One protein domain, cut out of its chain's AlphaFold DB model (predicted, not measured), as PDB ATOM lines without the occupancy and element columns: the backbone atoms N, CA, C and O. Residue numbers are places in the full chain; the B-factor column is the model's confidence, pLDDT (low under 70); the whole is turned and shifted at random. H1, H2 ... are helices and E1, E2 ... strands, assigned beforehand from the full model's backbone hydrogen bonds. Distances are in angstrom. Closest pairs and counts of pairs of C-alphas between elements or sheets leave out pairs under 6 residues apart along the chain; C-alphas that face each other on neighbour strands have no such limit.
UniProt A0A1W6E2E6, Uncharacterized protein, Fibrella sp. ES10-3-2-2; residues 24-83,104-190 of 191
ATOM      1  N   ARG A  24       3.881   9.603 -19.430       76.81
ATOM      2  CA  ARG A  24       3.950   8.648 -18.326       76.81
ATOM      3  C   ARG A  24       3.575   7.272 -18.866       76.81
ATOM      4  O   ARG A  24       2.975   7.160 -19.932       76.81
ATOM      5  N   ASN A  25       3.967   6.227 -18.138       78.31
ATOM      6  CA  ASN A  25       3.598   4.845 -18.460       78.31
ATOM      7  C   ASN A  25       3.909   4.445 -19.920       78.31
ATOM      8  O   ASN A  25       3.111   3.782 -20.574       78.31
ATOM      9  N   VAL A  26       5.071   4.862 -20.436       83.50
ATOM     10  CA  VAL A  26       5.481   4.591 -21.821       83.50
ATOM     11  C   VAL A  26       5.848   3.119 -21.957       83.50
ATOM     12  O   VAL A  26       6.701   2.627 -21.221       83.50
ATOM     13  N   ASN A  27       5.226   2.436 -22.906       85.81
ATOM     14  CA  ASN A  27       5.477   1.058 -23.286       85.81
ATOM     15  C   ASN A  27       5.786   1.010 -24.785       85.81
ATOM     16  O   ASN A  27       4.911   1.265 -25.610       85.81
ATOM     17  N   THR A  28       7.023   0.679 -25.129       85.94
ATOM     18  CA  THR A  28       7.529   0.613 -26.500       85.94
ATOM     19  C   THR A  28       7.976  -0.812 -26.787       85.94
ATOM     20  O   THR A  28       8.797  -1.360 -26.057       85.94
ATOM     21  N   SER A  29       7.474  -1.397 -27.868       86.06
ATOM     22  CA  SER A  29       7.877  -2.703 -28.384       86.06
ATOM     23  C   SER A  29       8.260  -2.565 -29.851       86.06
ATOM     24  O   SER A  29       7.478  -2.083 -30.670       86.06
ATOM     25  N   ILE A  30       9.470  -2.994 -30.186       86.00
ATOM     26  CA  ILE A  30      10.041  -2.939 -31.526       86.00
ATOM     27  C   ILE A  30      10.485  -4.348 -31.901       86.00
ATOM     28  O   ILE A  30      11.257  -4.971 -31.173       86.00
ATOM     29  N   ASN A  31      10.014  -4.834 -33.045       83.88
ATOM     30  CA  ASN A  31      10.367  -6.142 -33.581       83.88
ATOM     31  C   ASN A  31      10.900  -5.988 -35.012       83.88
ATOM     32  O   ASN A  31      10.162  -5.575 -35.909       83.88
ATOM     33  N   ASP A  32      12.185  -6.279 -35.203       85.06
ATOM     34  CA  ASP A  32      12.848  -6.375 -36.504       85.06
ATOM     35  C   ASP A  32      13.044  -7.852 -36.850       85.06
ATOM     36  O   ASP A  32      13.839  -8.545 -36.216       85.06
ATOM     37  N   ASN A  33      12.366  -8.320 -37.900       77.00
ATOM     38  CA  ASN A  33      12.495  -9.705 -38.358       77.00
ATOM     39  C   ASN A  33      13.825  -9.984 -39.093       77.00
ATOM     40  O   ASN A  33      14.030 -11.069 -39.641       77.00
ATOM     41  N   GLY A  34      14.708  -8.984 -39.192       67.56
ATOM     42  CA  GLY A  34      16.011  -9.060 -39.841       67.56
ATOM     43  C   GLY A  34      15.966  -9.051 -41.370       67.56
ATOM     44  O   GLY A  34      17.004  -8.834 -41.991       67.56
ATOM     45  N   LYS A  35      14.795  -9.230 -41.990       76.81
ATOM     46  CA  LYS A  35      14.637  -9.402 -43.441       76.81
ATOM     47  C   LYS A  35      14.039  -8.169 -44.104       76.81
ATOM     48  O   LYS A  35      14.720  -7.475 -44.855       76.81
ATOM     49  N   ASP A  36      12.768  -7.913 -43.840       86.38
ATOM     50  CA  ASP A  36      11.944  -7.008 -44.636       86.38
ATOM     51  C   ASP A  36      10.920  -6.227 -43.814       86.38
ATOM     52  O   ASP A  36      10.347  -5.277 -44.342       86.38
ATOM     53  N   GLN A  37      10.701  -6.557 -42.537       89.19
ATOM     54  CA  GLN A  37       9.692  -5.892 -41.718       89.19
ATOM     55  C   GLN A  37      10.239  -5.429 -40.372       89.19
ATOM     56  O   GLN A  37      10.887  -6.172 -39.637       89.19
ATOM     57  N   LEU A  38       9.901  -4.184 -40.045       87.69
ATOM     58  CA  LEU A  38      10.119  -3.576 -38.741       87.69
ATOM     59  C   LEU A  38       8.765  -3.146 -38.178       87.69
ATOM     60  O   LEU A  38       8.140  -2.235 -38.718       87.69
ATOM     61  N   SER A  39       8.315  -3.778 -37.100       89.19
ATOM     62  CA  SER A  39       7.099  -3.387 -36.383       89.19
ATOM     63  C   SER A  39       7.453  -2.531 -35.170       89.19
ATOM     64  O   SER A  39       8.325  -2.901 -34.384       89.19
ATOM     65  N   ILE A  40       6.791  -1.383 -35.023       87.94
ATOM     66  CA  ILE A  40       6.943  -0.456 -33.899       87.94
ATOM     67  C   ILE A  40       5.569  -0.243 -33.269       87.94
ATOM     68  O   ILE A  40       4.639   0.253 -33.910       87.94
ATOM     69  N   GLN A  41       5.468  -0.599 -31.994       90.75
ATOM     70  CA  GLN A  41       4.275  -0.456 -31.176       90.75
ATOM     71  C   GLN A  41       4.610   0.399 -29.962       90.75
ATOM     72  O   GLN A  41       5.563   0.108 -29.243       90.75
ATOM     73  N   ILE A  42       3.847   1.461 -29.739       87.50
ATOM     74  CA  ILE A  42       4.045   2.386 -28.628       87.50
ATOM     75  C   ILE A  42       2.688   2.685 -28.003       87.50
ATOM     76  O   ILE A  42       1.724   3.008 -28.697       87.50
ATOM     77  N   GLN A  43       2.626   2.579 -26.684       87.81
ATOM     78  CA  GLN A  43       1.495   2.990 -25.863       87.81
ATOM     79  C   GLN A  43       2.033   3.902 -24.767       87.81
ATOM     80  O   GLN A  43       2.973   3.529 -24.069       87.81
ATOM     81  N   ALA A  44       1.485   5.101 -24.631       84.81
ATOM     82  CA  ALA A  44       1.895   6.044 -23.599       84.81
ATOM     83  C   ALA A  44       0.708   6.883 -23.131       84.81
ATOM     84  O   ALA A  44      -0.224   7.141 -23.890       84.81
ATOM     85  N   GLU A  45       0.772   7.356 -21.895       83.81
ATOM     86  CA  GLU A  45      -0.210   8.279 -21.333       83.81
ATOM     87  C   GLU A  45       0.399   9.676 -21.295       83.81
ATOM     88  O   GLU A  45       1.465   9.890 -20.713       83.81
ATOM     89  N   ARG A  46      -0.254  10.648 -21.923       82.19
ATOM     90  CA  ARG A  46       0.155  12.048 -21.834       82.19
ATOM     91  C   ARG A  46      -0.288  12.637 -20.498       82.19
ATOM     92  O   ARG A  46      -1.290  12.237 -19.911       82.19
ATOM     93  N   THR A  47       0.445  13.632 -20.006       76.25
ATOM     94  CA  THR A  47       0.106  14.330 -18.752       76.25
ATOM     95  C   THR A  47      -1.214  15.097 -18.780       76.25
ATOM     96  O   THR A  47      -1.717  15.441 -17.715       76.25
ATOM     97  N   ASP A  48      -1.758  15.377 -19.963       79.25
ATOM     98  CA  ASP A  48      -3.084  15.977 -20.167       79.25
ATOM     99  C   ASP A  48      -4.229  14.942 -20.132       79.25
ATOM    100  O   ASP A  48      -5.395  15.326 -20.187       79.25
ATOM    101  N   GLY A  49      -3.910  13.651 -19.978       74.69
ATOM    102  CA  GLY A  49      -4.870  12.550 -19.896       74.69
ATOM    103  C   GLY A  49      -5.156  11.860 -21.231       74.69
ATOM    104  O   GLY A  49      -5.858  10.850 -21.242       74.69
ATOM    105  N   GLU A  50      -4.613  12.349 -22.349       81.94
ATOM    106  CA  GLU A  50      -4.757  11.670 -23.638       81.94
ATOM    107  C   GLU A  50      -3.874  10.417 -23.719       81.94
ATOM    108  O   GLU A  50      -2.742  10.382 -23.230       81.94
ATOM    109  N   GLN A  51      -4.366   9.378 -24.396       84.88
ATOM    110  CA  GLN A  51      -3.574   8.186 -24.691       84.88
ATOM    111  C   GLN A  51      -2.918   8.308 -26.066       84.88
ATOM    112  O   GLN A  51      -3.583   8.535 -27.075       84.88
ATOM    113  N   LEU A  52      -1.602   8.108 -26.117       84.44
ATOM    114  CA  LEU A  52      -0.863   7.905 -27.353       84.44
ATOM    115  C   LEU A  52      -0.822   6.407 -27.656       84.44
ATOM    116  O   LEU A  52      -0.170   5.647 -26.943       84.44
ATOM    117  N   GLN A  53      -1.468   5.997 -28.747       88.88
ATOM    118  CA  GLN A  53      -1.357   4.648 -29.293       88.88
ATOM    119  C   GLN A  53      -0.791   4.714 -30.709       88.88
ATOM    120  O   GLN A  53      -1.356   5.341 -31.603       88.88
ATOM    121  N   TYR A  54       0.333   4.043 -30.920       88.00
ATOM    122  CA  TYR A  54       1.003   3.959 -32.205       88.00
ATOM    123  C   TYR A  54       1.298   2.499 -32.525       88.00
ATOM    124  O   TYR A  54       1.888   1.782 -31.723       88.00
ATOM    125  N   ASN A  55       0.883   2.053 -33.706       90.62
ATOM    126  CA  ASN A  55       1.169   0.718 -34.210       90.62
ATOM    127  C   ASN A  55       1.415   0.819 -35.715       90.62
ATOM    128  O   ASN A  55       0.497   1.115 -36.485       90.62
ATOM    129  N   ARG A  56       2.671   0.648 -36.128       88.25
ATOM    130  CA  ARG A  56       3.069   0.698 -37.537       88.25
ATOM    131  C   ARG A  56       4.084  -0.390 -37.842       88.25
ATOM    132  O   ARG A  56       5.026  -0.600 -37.084       88.25
ATOM    133  N   THR A  57       3.919  -1.013 -39.004       89.88
ATOM    134  CA  THR A  57       4.903  -1.918 -39.599       89.88
ATOM    135  C   THR A  57       5.469  -1.272 -40.855       89.88
ATOM    136  O   THR A  57       4.724  -0.775 -41.699       89.88
ATOM    137  N   PHE A  58       6.792  -1.262 -40.964       88.50
ATOM    138  CA  PHE A  58       7.537  -0.677 -42.066       88.50
ATOM    139  C   PHE A  58       8.150  -1.779 -42.915       88.50
ATOM    140  O   PHE A  58       8.744  -2.712 -42.374       88.50
ATOM    141  N   ASN A  59       8.066  -1.625 -44.237       89.12
ATOM    142  CA  ASN A  59       8.905  -2.395 -45.141       89.12
ATOM    143  C   ASN A  59      10.326  -1.825 -45.081       89.12
ATOM    144  O   ASN A  59      10.559  -0.670 -45.439       89.12
ATOM    145  N   VAL A  60      11.257  -2.632 -44.589       89.12
ATOM    146  CA  VAL A  60      12.673  -2.291 -44.419       89.12
ATOM    147  C   VAL A  60      13.578  -3.165 -45.288       89.12
ATOM    148  O   VAL A  60      14.783  -3.234 -45.041       89.12
ATOM    149  N   ALA A  61      13.019  -3.827 -46.307       88.81
ATOM    150  CA  ALA A  61      13.791  -4.607 -47.266       88.81
ATOM    151  C   ALA A  61      14.868  -3.730 -47.924       88.81
ATOM    152  O   ALA A  61      14.591  -2.651 -48.448       88.81
ATOM    153  N   GLY A  62      16.118  -4.192 -47.873       84.31
ATOM    154  CA  GLY A  62      17.266  -3.463 -48.420       84.31
ATOM    155  C   GLY A  62      17.791  -2.321 -47.543       84.31
ATOM    156  O   GLY A  62      18.785  -1.699 -47.915       84.31
ATOM    157  N   LEU A  63      17.190  -2.050 -46.378       85.06
ATOM    158  CA  LEU A  63      17.759  -1.104 -45.420       85.06
ATOM    159  C   LEU A  63      18.894  -1.749 -44.624       85.06
ATOM    160  O   LEU A  63      18.761  -2.838 -44.063       85.06
ATOM    161  N   THR A  64      20.000  -1.022 -44.512       86.88
ATOM    162  CA  THR A  64      21.086  -1.351 -43.584       86.88
ATOM    163  C   THR A  64      20.625  -1.201 -42.134       86.88
ATOM    164  O   THR A  64      19.713  -0.428 -41.830       86.88
ATOM    165  N   ASN A  65      21.314  -1.864 -41.204       78.50
ATOM    166  CA  ASN A  65      21.028  -1.740 -39.770       78.50
ATOM    167  C   ASN A  65      21.051  -0.277 -39.290       78.50
ATOM    168  O   ASN A  65      20.187   0.128 -38.517       78.50
ATOM    169  N   ALA A  66      21.973   0.545 -39.805       77.06
ATOM    170  CA  ALA A  66      22.049   1.971 -39.476       77.06
ATOM    171  C   ALA A  66      20.820   2.763 -39.964       77.06
ATOM    172  O   ALA A  66      20.335   3.660 -39.271       77.06
ATOM    173  N   GLN A  67      20.276   2.422 -41.136       84.62
ATOM    174  CA  GLN A  67      19.054   3.042 -41.658       84.62
ATOM    175  C   GLN A  67      17.817   2.607 -40.872       84.62
ATOM    176  O   GLN A  67      16.978   3.451 -40.562       84.62
ATOM    177  N   LYS A  68      17.726   1.324 -40.496       86.38
ATOM    178  CA  LYS A  68      16.657   0.838 -39.613       86.38
ATOM    179  C   LYS A  68      16.697   1.547 -38.259       86.38
ATOM    180  O   LYS A  68      15.661   1.975 -37.766       86.38
ATOM    181  N   GLU A  69      17.884   1.743 -37.692       83.00
ATOM    182  CA  GLU A  69      18.048   2.461 -36.426       83.00
ATOM    183  C   GLU A  69      17.673   3.943 -36.545       83.00
ATOM    184  O   GLU A  69      16.958   4.491 -35.708       83.00
ATOM    185  N   THR A  70      18.062   4.581 -37.649       84.19
ATOM    186  CA  THR A  70      17.643   5.954 -37.961       84.19
ATOM    187  C   THR A  70      16.120   6.062 -38.073       84.19
ATOM    188  O   THR A  70      15.537   7.024 -37.577       84.19
ATOM    189  N   LEU A  71      15.461   5.080 -38.699       88.44
ATOM    190  CA  LEU A  71      14.003   5.030 -38.811       88.44
ATOM    191  C   LEU A  71      13.339   4.924 -37.433       88.44
ATOM    192  O   LEU A  71      12.436   5.710 -37.147       88.44
ATOM    193  N   LYS A  72      13.814   4.026 -36.559       85.19
ATOM    194  CA  LYS A  72      13.317   3.911 -35.175       85.19
ATOM    195  C   LYS A  72      13.439   5.242 -34.434       85.19
ATOM    196  O   LYS A  72      12.448   5.734 -33.899       85.19
ATOM    197  N   ASN A  73      14.620   5.859 -34.476       84.31
ATOM    198  CA  ASN A  73      14.881   7.130 -33.799       84.31
ATOM    199  C   ASN A  73      13.983   8.253 -34.318       84.31
ATOM    200  O   ASN A  73      13.458   9.018 -33.515       84.31
ATOM    201  N   LYS A  74      13.750   8.327 -35.634       87.00
ATOM    202  CA  LYS A  74      12.829   9.307 -36.229       87.00
ATOM    203  C   LYS A  74      11.379   9.088 -35.809       87.00
ATOM    204  O   LYS A  74      10.668  10.066 -35.595       87.00
ATOM    205  N   VAL A  75      10.933   7.835 -35.698       88.88
ATOM    206  CA  VAL A  75       9.582   7.521 -35.210       88.88
ATOM    207  C   VAL A  75       9.431   7.972 -33.758       88.88
ATOM    208  O   VAL A  75       8.470   8.667 -33.449       88.88
ATOM    209  N   LEU A  76      10.395   7.662 -32.888       84.38
ATOM    210  CA  LEU A  76      10.370   8.101 -31.487       84.38
ATOM    211  C   LEU A  76      10.428   9.629 -31.349       84.38
ATOM    212  O   LEU A  76       9.703  10.196 -30.535       84.38
ATOM    213  N   ASP A  77      11.244  10.295 -32.167       84.19
ATOM    214  CA  ASP A  77      11.366  11.756 -32.197       84.19
ATOM    215  C   ASP A  77      10.065  12.434 -32.641       84.19
ATOM    216  O   ASP A  77       9.578  13.348 -31.982       84.19
ATOM    217  N   SER A  78       9.433  11.909 -33.695       84.38
ATOM    218  CA  SER A  78       8.146  12.408 -34.204       84.38
ATOM    219  C   SER A  78       7.013  12.263 -33.184       84.38
ATOM    220  O   SER A  78       6.008  12.963 -33.268       84.38
ATOM    221  N   LEU A  79       7.171  11.347 -32.227       84.88
ATOM    222  CA  LEU A  79       6.248  11.139 -31.114       84.88
ATOM    223  C   LEU A  79       6.661  11.913 -29.850       84.88
ATOM    224  O   LEU A  79       5.931  11.894 -28.861       84.88
ATOM    225  N   GLY A  80       7.804  12.606 -29.859       78.88
ATOM    226  CA  GLY A  80       8.326  13.346 -28.710       78.88
ATOM    227  C   GLY A  80       8.809  12.450 -27.564       78.88
ATOM    228  O   GLY A  80       8.788  12.871 -26.410       78.88
ATOM    229  N   LEU A  81       9.206  11.208 -27.859       76.38
ATOM    230  CA  LEU A  81       9.600  10.201 -26.863       76.38
ATOM    231  C   LEU A  81      11.119  10.067 -26.687       76.38
ATOM    232  O   LEU A  81      11.571   9.328 -25.812       76.38
ATOM    233  N   ASN A  82      11.919  10.760 -27.500       64.50
ATOM    234  CA  ASN A  82      13.375  10.693 -27.409       64.50
ATOM    235  C   ASN A  82      13.924  11.487 -26.215       64.50
ATOM    236  O   ASN A  82      13.648  12.671 -26.046       64.50
ATOM    237  N   THR A  83      14.782  10.836 -25.423       48.19
ATOM    238  CA  THR A  83      15.545  11.444 -24.316       48.19
ATOM    239  C   THR A  83      16.982  11.808 -24.692       48.19
ATOM    240  O   THR A  83      17.742  12.247 -23.831       48.19
ATOM    241  N   THR A 104      -2.097  -2.268 -41.713       36.78
ATOM    242  CA  THR A 104      -2.416  -3.708 -41.737       36.78
ATOM    243  C   THR A 104      -2.448  -4.238 -40.287       36.78
ATOM    244  O   THR A 104      -1.713  -3.698 -39.456       36.78
ATOM    245  N   PRO A 105      -3.300  -5.230 -39.940       41.31
ATOM    246  CA  PRO A 105      -3.535  -5.689 -38.561       41.31
ATOM    247  C   PRO A 105      -2.299  -6.337 -37.897       41.31
ATOM    248  O   PRO A 105      -1.354  -6.701 -38.600       41.31
ATOM    249  N   PRO A 106      -2.289  -6.516 -36.557       47.16
ATOM    250  CA  PRO A 106      -1.137  -7.045 -35.827       47.16
ATOM    251  C   PRO A 106      -0.840  -8.499 -36.225       47.16
ATOM    252  O   PRO A 106      -1.698  -9.375 -36.137       47.16
ATOM    253  N   VAL A 107       0.395  -8.739 -36.665       46.66
ATOM    254  CA  VAL A 107       0.912 -10.063 -37.033       46.66
ATOM    255  C   VAL A 107       1.022 -10.929 -35.774       46.66
ATOM    256  O   VAL A 107       1.681 -10.556 -34.807       46.66
ATOM    257  N   SER A 108       0.356 -12.084 -35.795       41.66
ATOM    258  CA  SER A 108       0.407 -13.123 -34.759       41.66
ATOM    259  C   SER A 108       1.752 -13.865 -34.817       41.66
ATOM    260  O   SER A 108       2.080 -14.460 -35.845       41.66
ATOM    261  N   LEU A 109       2.543 -13.809 -33.736       53.91
ATOM    262  CA  LEU A 109       3.867 -14.438 -33.630       53.91
ATOM    263  C   LEU A 109       3.763 -15.936 -33.292       53.91
ATOM    264  O   LEU A 109       3.796 -16.335 -32.127       53.91
ATOM    265  N   ALA A 110       3.686 -16.781 -34.318       47.50
ATOM    266  CA  ALA A 110       3.919 -18.216 -34.180       47.50
ATOM    267  C   ALA A 110       5.425 -18.477 -33.957       47.50
ATOM    268  O   ALA A 110       6.211 -18.358 -34.891       47.50
ATOM    269  N   GLY A 111       5.822 -18.807 -32.719       66.50
ATOM    270  CA  GLY A 111       7.218 -19.104 -32.343       66.50
ATOM    271  C   GLY A 111       7.753 -18.384 -31.097       66.50
ATOM    272  O   GLY A 111       8.954 -18.427 -30.848       66.50
ATOM    273  N   THR A 112       6.893 -17.718 -30.321       73.94
ATOM    274  CA  THR A 112       7.300 -16.975 -29.117       73.94
ATOM    275  C   THR A 112       7.054 -17.746 -27.827       73.94
ATOM    276  O   THR A 112       6.034 -18.410 -27.661       73.94
ATOM    277  N   GLU A 113       7.986 -17.607 -26.892       85.19
ATOM    278  CA  GLU A 113       7.896 -18.079 -25.518       85.19
ATOM    279  C   GLU A 113       7.494 -16.919 -24.608       85.19
ATOM    280  O   GLU A 113       8.020 -15.809 -24.712       85.19
ATOM    281  N   THR A 114       6.567 -17.160 -23.684       86.75
ATOM    282  CA  THR A 114       6.169 -16.123 -22.725       86.75
ATOM    283  C   THR A 114       7.189 -16.047 -21.595       86.75
ATOM    284  O   THR A 114       7.348 -16.995 -20.825       86.75
ATOM    285  N   VAL A 115       7.864 -14.904 -21.480       90.00
ATOM    286  CA  VAL A 115       8.815 -14.612 -20.408       90.00
ATOM    287  C   VAL A 115       8.159 -13.707 -19.377       90.00
ATOM    288  O   VAL A 115       7.732 -12.596 -19.696       90.00
ATOM    289  N   ARG A 116       8.094 -14.183 -18.132       90.88
ATOM    290  CA  ARG A 116       7.491 -13.455 -17.015       90.88
ATOM    291  C   ARG A 116       8.555 -12.730 -16.204       90.88
ATOM    292  O   ARG A 116       9.369 -13.360 -15.531       90.88
ATOM    293  N   PHE A 117       8.492 -11.409 -16.199       90.25
ATOM    294  CA  PHE A 117       9.308 -10.546 -15.355       90.25
ATOM    295  C   PHE A 117       8.533 -10.211 -14.087       90.25
ATOM    296  O   PHE A 117       7.430  -9.661 -14.137       90.25
ATOM    297  N   ILE A 118       9.107 -10.552 -12.938       89.06
ATOM    298  CA  ILE A 118       8.499 -10.332 -11.626       89.06
ATOM    299  C   ILE A 118       9.418  -9.410 -10.842       89.06
ATOM    300  O   ILE A 118      10.625  -9.623 -10.806       89.06
ATOM    301  N   CYS A 119       8.842  -8.420 -10.171       84.44
ATOM    302  CA  CYS A 119       9.525  -7.726  -9.097       84.44
ATOM    303  C   CYS A 119       8.551  -7.463  -7.959       84.44
ATOM    304  O   CYS A 119       7.499  -6.862  -8.171       84.44
ATOM    305  N   ARG A 120       8.896  -7.914  -6.752       80.81
ATOM    306  CA  ARG A 120       8.036  -7.748  -5.566       80.81
ATOM    307  C   ARG A 120       8.333  -6.471  -4.791       80.81
ATOM    308  O   ARG A 120       7.466  -5.969  -4.091       80.81
ATOM    309  N   THR A 121       9.553  -5.958  -4.914       79.50
ATOM    310  CA  THR A 121      10.045  -4.808  -4.142       79.50
ATOM    311  C   THR A 121      10.272  -3.567  -5.003       79.50
ATOM    312  O   THR A 121      10.884  -2.605  -4.543       79.50
ATOM    313  N   CYS A 122       9.881  -3.600  -6.277       78.25
ATOM    314  CA  CYS A 122      10.064  -2.471  -7.176       78.25
ATOM    315  C   CYS A 122       8.917  -1.478  -6.969       78.25
ATOM    316  O   CYS A 122       7.807  -1.682  -7.454       78.25
ATOM    317  N   THR A 123       9.202  -0.429  -6.206       71.94
ATOM    318  CA  THR A 123       8.327   0.723  -5.977       71.94
ATOM    319  C   THR A 123       8.882   1.944  -6.710       71.94
ATOM    320  O   THR A 123      10.063   1.980  -7.068       71.94
ATOM    321  N   ASP A 124       8.045   2.963  -6.906       81.62
ATOM    322  CA  ASP A 124       8.429   4.282  -7.430       81.62
ATOM    323  C   ASP A 124       8.718   4.335  -8.941       81.62
ATOM    324  O   ASP A 124       8.116   3.619  -9.740       81.62
ATOM    325  N   LYS A 125       9.572   5.276  -9.368       85.19
ATOM    326  CA  LYS A 125       9.882   5.497 -10.781       85.19
ATOM    327  C   LYS A 125      10.758   4.359 -11.286       85.19
ATOM    328  O   LYS A 125      11.876   4.174 -10.811       85.19
ATOM    329  N   MET A 126      10.276   3.640 -12.286       89.50
ATOM    330  CA  MET A 126      10.918   2.443 -12.816       89.50
ATOM    331  C   MET A 126      11.104   2.550 -14.320       89.50
ATOM    332  O   MET A 126      10.275   3.130 -15.019       89.50
ATOM    333  N   LYS A 127      12.173   1.946 -14.825       89.62
ATOM    334  CA  LYS A 127      12.360   1.702 -16.254       89.62
ATOM    335  C   LYS A 127      12.904   0.295 -16.448       89.62
ATOM    336  O   LYS A 127      13.789  -0.118 -15.705       89.62
ATOM    337  N   LEU A 128      12.376  -0.425 -17.426       91.19
ATOM    338  CA  LEU A 128      12.819  -1.750 -17.834       91.19
ATOM    339  C   LEU A 128      13.082  -1.719 -19.336       91.19
ATOM    340  O   LEU A 128      12.149  -1.485 -20.099       91.19
ATOM    341  N   ASP A 129      14.319  -2.000 -19.731       91.62
ATOM    342  CA  ASP A 129      14.705  -2.185 -21.126       91.62
ATOM    343  C   ASP A 129      15.142  -3.635 -21.339       91.62
ATOM    344  O   ASP A 129      15.947  -4.180 -20.581       91.62
ATOM    345  N   ILE A 130      14.609  -4.264 -22.380       92.56
ATOM    346  CA  ILE A 130      14.974  -5.606 -22.825       92.56
ATOM    347  C   ILE A 130      15.369  -5.502 -24.292       92.56
ATOM    348  O   ILE A 130      14.619  -4.969 -25.100       92.56
ATOM    349  N   SER A 131      16.546  -6.001 -24.652       91.44
ATOM    350  CA  SER A 131      17.004  -6.007 -26.044       91.44
ATOM    351  C   SER A 131      17.752  -7.288 -26.382       91.44
ATOM    352  O   SER A 131      18.464  -7.835 -25.544       91.44
ATOM    353  N   GLY A 132      17.580  -7.780 -27.602       87.81
ATOM    354  CA  GLY A 132      18.186  -9.025 -28.076       87.81
ATOM    355  C   GLY A 132      17.541  -9.472 -29.379       87.81
ATOM    356  O   GLY A 132      16.397  -9.123 -29.632       87.81
ATOM    357  N   THR A 133      18.288 -10.179 -30.230       82.69
ATOM    358  CA  THR A 133      17.765 -10.833 -31.453       82.69
ATOM    359  C   THR A 133      16.840  -9.977 -32.344       82.69
ATOM    360  O   THR A 133      15.841 -10.469 -32.850       82.69
ATOM    361  N   GLY A 134      17.133  -8.682 -32.533       78.50
ATOM    362  CA  GLY A 134      16.281  -7.777 -33.337       78.50
ATOM    363  C   GLY A 134      15.018  -7.272 -32.623       78.50
ATOM    364  O   GLY A 134      14.295  -6.429 -33.153       78.50
ATOM    365  N   TYR A 135      14.789  -7.717 -31.392       84.88
ATOM    366  CA  TYR A 135      13.744  -7.251 -30.499       84.88
ATOM    367  C   TYR A 135      14.278  -6.192 -29.528       84.88
ATOM    368  O   TYR A 135      15.374  -6.312 -28.971       84.88
ATOM    369  N   ALA A 136      13.480  -5.153 -29.305       85.94
ATOM    370  CA  ALA A 136      13.702  -4.176 -28.252       85.94
ATOM    371  C   ALA A 136      12.374  -3.819 -27.585       85.94
ATOM    372  O   ALA A 136      11.395  -3.486 -28.247       85.94
ATOM    373  N   TYR A 137      12.365  -3.853 -26.263       89.19
ATOM    374  CA  TYR A 137      11.242  -3.490 -25.423       89.19
ATOM    375  C   TYR A 137      11.704  -2.489 -24.378       89.19
ATOM    376  O   TYR A 137      12.752  -2.674 -23.763       89.19
ATOM    377  N   SER A 138      10.927  -1.435 -24.171       88.12
ATOM    378  CA  SER A 138      11.172  -0.449 -23.127       88.12
ATOM    379  C   SER A 138       9.861  -0.104 -22.452       88.12
ATOM    380  O   SER A 138       8.912   0.320 -23.111       88.12
ATOM    381  N   ARG A 139       9.806  -0.252 -21.131       87.06
ATOM    382  CA  ARG A 139       8.678   0.203 -20.319       87.06
ATOM    383  C   ARG A 139       9.183   1.151 -19.254       87.06
ATOM    384  O   ARG A 139      10.118   0.827 -18.530       87.06
ATOM    385  N   SER A 140       8.553   2.309 -19.118       86.25
ATOM    386  CA  SER A 140       8.850   3.279 -18.066       86.25
ATOM    387  C   SER A 140       7.590   3.593 -17.278       86.25
ATOM    388  O   SER A 140       6.567   3.941 -17.858       86.25
ATOM    389  N   HIS A 141       7.672   3.521 -15.955       84.88
ATOM    390  CA  HIS A 141       6.621   3.933 -15.038       84.88
ATOM    391  C   HIS A 141       7.114   5.082 -14.172       84.88
ATOM    392  O   HIS A 141       8.237   5.082 -13.672       84.88
ATOM    393  N   SER A 142       6.267   6.088 -14.011       78.81
ATOM    394  CA  SER A 142       6.471   7.155 -13.039       78.81
ATOM    395  C   SER A 142       5.207   7.218 -12.194       78.81
ATOM    396  O   SER A 142       4.133   7.340 -12.788       78.81
ATOM    397  N   PRO A 143       5.307   7.132 -10.858       67.38
ATOM    398  CA  PRO A 143       4.133   7.141 -10.000       67.38
ATOM    399  C   PRO A 143       3.323   8.423 -10.249       67.38
ATOM    400  O   PRO A 143       3.835   9.541 -10.153       67.38
ATOM    401  N   GLY A 144       2.069   8.241 -10.663       64.75
ATOM    402  CA  GLY A 144       1.063   9.290 -10.826       64.75
ATOM    403  C   GLY A 144      -0.006   9.192  -9.736       64.75
ATOM    404  O   GLY A 144       0.216   8.569  -8.704       64.75
ATOM    405  N   LYS A 145      -1.191   9.781  -9.962       51.50
ATOM    406  CA  LYS A 145      -2.344   9.588  -9.059       51.50
ATOM    407  C   LYS A 145      -2.922   8.166  -9.115       51.50
ATOM    408  O   LYS A 145      -3.717   7.812  -8.253       51.50
ATOM    409  N   GLU A 146      -2.525   7.367 -10.105       53.41
ATOM    410  CA  GLU A 146      -3.022   6.010 -10.311       53.41
ATOM    411  C   GLU A 146      -1.932   4.966 -10.043       53.41
ATOM    412  O   GLU A 146      -0.825   5.030 -10.582       53.41
ATOM    413  N   ASN A 147      -2.282   3.988  -9.204       54.78
ATOM    414  CA  ASN A 147      -1.466   2.835  -8.824       54.78
ATOM    415  C   ASN A 147      -1.428   1.786  -9.953       54.78
ATOM    416  O   ASN A 147      -1.831   0.639  -9.760       54.78
ATOM    417  N   ALA A 148      -0.993   2.167 -11.155       60.31
ATOM    418  CA  ALA A 148      -0.798   1.200 -12.230       60.31
ATOM    419  C   ALA A 148       0.410   0.308 -11.899       60.31
ATOM    420  O   ALA A 148       1.542   0.784 -11.813       60.31
ATOM    421  N   SER A 149       0.173  -0.990 -11.700       68.81
ATOM    422  CA  SER A 149       1.240  -1.941 -11.378       68.81
ATOM    423  C   SER A 149       2.187  -2.115 -12.571       68.81
ATOM    424  O   SER A 149       1.773  -2.499 -13.669       68.81
ATOM    425  N   PHE A 150       3.476  -1.833 -12.371       80.12
ATOM    426  CA  PHE A 150       4.505  -2.010 -13.403       80.12
ATOM    427  C   PHE A 150       4.924  -3.475 -13.568       80.12
ATOM    428  O   PHE A 150       5.263  -3.886 -14.668       80.12
ATOM    429  N   PHE A 151       4.853  -4.268 -12.501       83.81
ATOM    430  CA  PHE A 151       5.091  -5.712 -12.516       83.81
ATOM    431  C   PHE A 151       3.850  -6.465 -12.002       83.81
ATOM    432  O   PHE A 151       3.063  -5.883 -11.255       83.81
ATOM    433  N   PRO A 152       3.669  -7.754 -12.343       87.00
ATOM    434  CA  PRO A 152       4.468  -8.542 -13.287       87.00
ATOM    435  C   PRO A 152       4.256  -8.113 -14.749       87.00
ATOM    436  O   PRO A 152       3.281  -7.437 -15.070       87.00
ATOM    437  N   ILE A 153       5.183  -8.498 -15.627       88.12
ATOM    438  CA  ILE A 153       5.091  -8.280 -17.079       88.12
ATOM    439  C   ILE A 153       5.313  -9.612 -17.776       88.12
ATOM    440  O   ILE A 153       6.310 -10.275 -17.506       88.12
ATOM    441  N   ASP A 154       4.418  -9.967 -18.690       88.31
ATOM    442  CA  ASP A 154       4.553 -11.136 -19.550       88.31
ATOM    443  C   ASP A 154       4.881 -10.652 -20.968       88.31
ATOM    444  O   ASP A 154       4.109  -9.893 -21.557       88.31
ATOM    445  N   LEU A 155       6.042 -11.045 -21.498       87.88
ATOM    446  CA  LEU A 155       6.485 -10.670 -22.842       87.88
ATOM    447  C   LEU A 155       6.664 -11.909 -23.723       87.88
ATOM    448  O   LEU A 155       7.376 -12.828 -23.315       87.88
ATOM    449  N   PRO A 156       6.075 -11.941 -24.929       87.94
ATOM    450  CA  PRO A 156       6.369 -12.973 -25.910       87.94
ATOM    451  C   PRO A 156       7.734 -12.689 -26.551       87.94
ATOM    452  O   PRO A 156       7.875 -11.736 -27.317       87.94
ATOM    453  N   LEU A 157       8.740 -13.502 -26.228       88.56
ATOM    454  CA  LEU A 157      10.100 -13.407 -26.767       88.56
ATOM    455  C   LEU A 157      10.434 -14.663 -27.577       88.56
ATOM    456  O   LEU A 157      10.023 -15.764 -27.223       88.56
ATOM    457  N   GLU A 158      11.179 -14.516 -28.665       88.19
ATOM    458  CA  GLU A 158      11.695 -15.670 -29.408       88.19
ATOM    459  C   GLU A 158      12.846 -16.336 -28.628       88.19
ATOM    460  O   GLU A 158      13.494 -15.692 -27.802       88.19
ATOM    461  N   PRO A 159      13.133 -17.630 -28.843       88.88
ATOM    462  CA  PRO A 159      14.313 -18.254 -28.259       88.88
ATOM    463  C   PRO A 159      15.602 -17.548 -28.700       88.88
ATOM    464  O   PRO A 159      15.843 -17.361 -29.893       88.88
ATOM    465  N   GLY A 160      16.459 -17.179 -27.747       89.75
ATOM    466  CA  GLY A 160      17.661 -16.408 -28.047       89.75
ATOM    467  C   GLY A 160      18.313 -15.737 -26.844       89.75
ATOM    468  O   GLY A 160      17.905 -15.927 -25.698       89.75
ATOM    469  N   GLU A 161      19.351 -14.952 -27.131       90.88
ATOM    470  CA  GLU A 161      20.117 -14.190 -26.145       90.88
ATOM    471  C   GLU A 161      19.591 -12.758 -26.035       90.88
ATOM    472  O   GLU A 161      19.504 -12.025 -27.025       90.88
ATOM    473  N   TYR A 162      19.305 -12.349 -24.805       93.31
ATOM    474  CA  TYR A 162      18.775 -11.036 -24.472       93.31
ATOM    475  C   TYR A 162      19.594 -10.376 -23.373       93.31
ATOM    476  O   TYR A 162      20.329 -11.010 -22.616       93.31
ATOM    477  N   ARG A 163      19.436  -9.063 -23.259       93.31
ATOM    478  CA  ARG A 163      19.943  -8.253 -22.162       93.31
ATOM    479  C   ARG A 163      18.779  -7.529 -21.512       93.31
ATOM    480  O   ARG A 163      18.003  -6.865 -22.194       93.31
ATOM    481  N   LEU A 164      18.708  -7.631 -20.192       92.81
ATOM    482  CA  LEU A 164      17.810  -6.866 -19.343       92.81
ATOM    483  C   LEU A 164      18.586  -5.727 -18.688       92.81
ATOM    484  O   LEU A 164      19.679  -5.940 -18.157       92.81
ATOM    485  N   GLN A 165      18.002  -4.536 -18.692       93.62
ATOM    486  CA  GLN A 165      18.424  -3.397 -17.891       93.62
ATOM    487  C   GLN A 165      17.229  -2.860 -17.108       93.62
ATOM    488  O   GLN A 165      16.150  -2.656 -17.659       93.62
ATOM    489  N   TYR A 166      17.417  -2.628 -15.814       91.50
ATOM    490  CA  TYR A 166      16.384  -2.101 -14.933       91.50
ATOM    491  C   TYR A 166      16.915  -0.900 -14.155       91.50
ATOM    492  O   TYR A 166      17.979  -0.972 -13.535       91.50
ATOM    493  N   TRP A 167      16.157   0.196 -14.165       91.06
ATOM    494  CA  TRP A 167      16.441   1.413 -13.414       91.06
ATOM    495  C   TRP A 167      15.346   1.669 -12.388       91.06
ATOM    496  O   TRP A 167      14.159   1.554 -12.693       91.06
ATOM    497  N   GLN A 168      15.756   2.125 -11.208       89.00
ATOM    498  CA  GLN A 168      14.866   2.628 -10.168       89.00
ATOM    499  C   GLN A 168      15.294   4.047  -9.810       89.00
ATOM    500  O   GLN A 168      16.478   4.309  -9.600       89.00
ATOM    501  N   ASN A 169      14.344   4.980  -9.795       85.44
ATOM    502  CA  ASN A 169      14.582   6.400  -9.531       85.44
ATOM    503  C   ASN A 169      15.692   7.006 -10.415       85.44
ATOM    504  O   ASN A 169      16.449   7.869  -9.988       85.44
ATOM    505  N   GLY A 170      15.787   6.541 -11.667       83.69
ATOM    506  CA  GLY A 170      16.793   6.986 -12.640       83.69
ATOM    507  C   GLY A 170      18.171   6.328 -12.505       83.69
ATOM    508  O   GLY A 170      19.031   6.572 -13.346       83.69
ATOM    509  N   VAL A 171      18.384   5.465 -11.509       88.31
ATOM    510  CA  VAL A 171      19.656   4.764 -11.283       88.31
ATOM    511  C   VAL A 171      19.566   3.337 -11.811       88.31
ATOM    512  O   VAL A 171      18.643   2.611 -11.442       88.31
ATOM    513  N   LEU A 172      20.528   2.922 -12.644       89.62
ATOM    514  CA  LEU A 172      20.631   1.544 -13.138       89.62
ATOM    515  C   LEU A 172      20.886   0.606 -11.951       89.62
ATOM    516  O   LEU A 172      21.930   0.688 -11.311       89.62
ATOM    517  N   GLN A 173      19.921  -0.255 -11.650       91.00
ATOM    518  CA  GLN A 173      20.002  -1.225 -10.558       91.00
ATOM    519  C   GLN A 173      20.524  -2.571 -11.057       91.00
ATOM    520  O   GLN A 173      21.296  -3.228 -10.364       91.00
ATOM    521  N   ILE A 174      20.090  -2.993 -12.249       90.81
ATOM    522  CA  ILE A 174      20.423  -4.307 -12.806       90.81
ATOM    523  C   ILE A 174      20.743  -4.171 -14.277       90.81
ATOM    524  O   ILE A 174      20.035  -3.498 -15.021       90.81
ATOM    525  N   GLN A 175      21.790  -4.873 -14.688       93.19
ATOM    526  CA  GLN A 175      22.112  -5.134 -16.074       93.19
ATOM    527  C   GLN A 175      22.608  -6.570 -16.175       93.19
ATOM    528  O   GLN A 175      23.693  -6.877 -15.682       93.19
ATOM    529  N   MET A 176      21.833  -7.444 -16.810       90.50
ATOM    530  CA  MET A 176      22.216  -8.846 -16.944       90.50
ATOM    531  C   MET A 176      21.803  -9.436 -18.293       90.50
ATOM    532  O   MET A 176      20.747  -9.075 -18.821       90.50
ATOM    533  N   PRO A 177      22.621 -10.329 -18.870       93.69
ATOM    534  CA  PRO A 177      22.186 -11.165 -19.975       93.69
ATOM    535  C   PRO A 177      21.227 -12.257 -19.476       93.69
ATOM    536  O   PRO A 177      21.318 -12.690 -18.325       93.69
ATOM    537  N   PHE A 178      20.328 -12.716 -20.342       92.00
ATOM    538  CA  PHE A 178      19.503 -13.897 -20.109       92.00
ATOM    539  C   PHE A 178      19.191 -14.607 -21.429       92.00
ATOM    540  O   PHE A 178      19.078 -13.972 -22.476       92.00
ATOM    541  N   THR A 179      19.012 -15.925 -21.359       90.44
ATOM    542  CA  THR A 179      18.697 -16.765 -22.517       90.44
ATOM    543  C   THR A 179      17.255 -17.245 -22.431       90.44
ATOM    544  O   THR A 179      16.855 -17.826 -21.419       90.44
ATOM    545  N   VAL A 180      16.491 -17.063 -23.504       90.25
ATOM    546  CA  VAL A 180      15.150 -17.634 -23.664       90.25
ATOM    547  C   VAL A 180      15.283 -18.977 -24.369       90.25
ATOM    548  O   VAL A 180      15.825 -19.057 -25.473       90.25
ATOM    549  N   LYS A 181      14.805 -20.048 -23.729       86.38
ATOM    550  CA  LYS A 181      14.798 -21.401 -24.305       86.38
ATOM    551  C   LYS A 181      13.394 -21.766 -24.778       86.38
ATOM    552  O   LYS A 181      12.427 -21.492 -24.069       86.38
ATOM    553  N   ALA A 182      13.315 -22.436 -25.928       85.31
ATOM    554  CA  ALA A 182      12.073 -23.007 -26.447       85.31
ATOM    555  C   ALA A 182      11.496 -24.049 -25.471       85.31
ATOM    556  O   ALA A 182      12.237 -24.897 -24.967       85.31
ATOM    557  N   GLY A 183      10.191 -23.978 -25.196       75.19
ATOM    558  CA  GLY A 183       9.465 -24.880 -24.296       75.19
ATOM    559  C   GLY A 183       9.864 -24.801 -22.816       75.19
ATOM    560  O   GLY A 183       9.542 -25.711 -22.052       75.19
ATOM    561  N   GLY A 184      10.596 -23.761 -22.403       71.75
ATOM    562  CA  GLY A 184      11.065 -23.575 -21.027       71.75
ATOM    563  C   GLY A 184      10.175 -22.647 -20.195       71.75
ATOM    564  O   GLY A 184       9.526 -21.744 -20.713       71.75
ATOM    565  N   THR A 185      10.182 -22.811 -18.868       71.31
ATOM    566  CA  THR A 185       9.589 -21.815 -17.959       71.31
ATOM    567  C   THR A 185      10.550 -20.640 -17.800       71.31
ATOM    568  O   THR A 185      11.487 -20.689 -17.005       71.31
ATOM    569  N   ASN A 186      10.326 -19.575 -18.564       80.62
ATOM    570  CA  ASN A 186      11.175 -18.390 -18.543       80.62
ATOM    571  C   ASN A 186      10.601 -17.365 -17.544       80.62
ATOM    572  O   ASN A 186       9.806 -16.502 -17.906       80.62
ATOM    573  N   ALA A 187      10.961 -17.481 -16.262       84.50
ATOM    574  CA  ALA A 187      10.617 -16.492 -15.236       84.50
ATOM    575  C   ALA A 187      11.883 -15.789 -14.738       84.50
ATOM    576  O   ALA A 187      12.826 -16.442 -14.292       84.50
ATOM    577  N   ILE A 188      11.897 -14.459 -14.802       84.56
ATOM    578  CA  ILE A 188      13.037 -13.635 -14.403       84.56
ATOM    579  C   ILE A 188      12.621 -12.790 -13.211       84.56
ATOM    580  O   ILE A 188      11.707 -11.964 -13.300       84.56
ATOM    581  N   ASN A 189      13.299 -13.006 -12.084       84.62
ATOM    582  CA  ASN A 189      13.144 -12.131 -10.938       84.62
ATOM    583  C   ASN A 189      14.055 -10.912 -11.106       84.62
ATOM    584  O   ASN A 189      15.276 -11.043 -11.156       84.62
ATOM    585  N   VAL A 190      13.441  -9.737 -11.208       80.31
ATOM    586  CA  VAL A 190      14.137  -8.456 -11.329       80.31
ATOM    587  C   VAL A 190      14.574  -7.950  -9.949       80.31
ATOM    588  O   VAL A 190      15.430  -7.087  -9.900       80.31
TER     589      VAL A 190
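This is residues 24 to 83 and 104 to 190 of the 191 residues of an uncharacterized protein of Fibrella sp. ES10-3-2-2 (UniProt A0A1W6E2E6). A broad, twisted seven-strand antiparallel sheet, E3 E2 E1 E6 E5 E8 E9, forms a wall with H1 over one face near the E3 edge and the small sheet E7 E4 E10 over part of the opposite face, toward the E9 edge, like an incomplete sandwich. The printed part has 147 residues, with one named helix and ten named strands in the order E1 E2 E3 H1 E4 E5 E6 E7 E8 E9 E10. The small sheet is mixed, and the class is mostly strand. The whole is compact, with a radius of gyration of the C-alphas of 15.7 A and spans of 44 by 41 by 27 A.

E1, residues 24 to 32, begins with C-alpha 24 at (3.950, 8.648, -18.326) and is 25.2 A long. E2 is residues 37 to 46, 28.4 A, and E3 residues 51 to 59, 26.2 A. H1, residues 65 to 78, is 19.9 A long and begins with C-alpha 65 at (21.028, -1.740, -39.770). After the cut come E4, residues 113 to 118, E5, 126 to 132, E6, 135 to 141, and E7, 153 to 157. E8, residues 160 to 168, is 26.3 A long and E9, 171 to 180, is 26.0 A. E10, residues 186 to 189, ends with C-alpha 189 at (13.144, -12.131, -10.938).

E1 E2 E3 are a meander, each strand the antiparallel neighbour of the one before; N 29 and O 41 are 2.8 A apart, N 42 and O 54 2.8 A. E1 is antiparallel to E6, with N 28 and O 138 at 2.8 A. The hairpin E5 and E6 has N 130 and O 137 at 2.8 A; E5 and E8 are antiparallel, with N 129 and O 165 at 2.8 A. In the hairpin E8 and E9, N 164 and O 176 are 2.8 A apart. H1 is on this sheet, making two layers, a helix on one face of a sheet: over E2, along the strands at 24 degrees on the local plane, at a height over the sheet of 10.4 A. Every O i to N i+4 pair in H1 is within hydrogen-bond range. E4 is antiparallel to E7, N 115 and O 155 at 2.8 A, and parallel to E10, N 116 and O 186 at 2.9 A. The closest C-alphas of E9 and E10, Val 180 and Asn 186, are 6.5 A apart.

The C-alphas farthest apart, of Gly 62 and Lys 145, are 45.9 A apart. Residues 84 to 103 are not printed, and the gap across the cut is 29.3 A. The link E6 to E7, 11 residues, is long. Mean pLDDT of the printed part is 81.8; residues 34, 82 to 83, 104 to 111 and 143 to 149 are under 70.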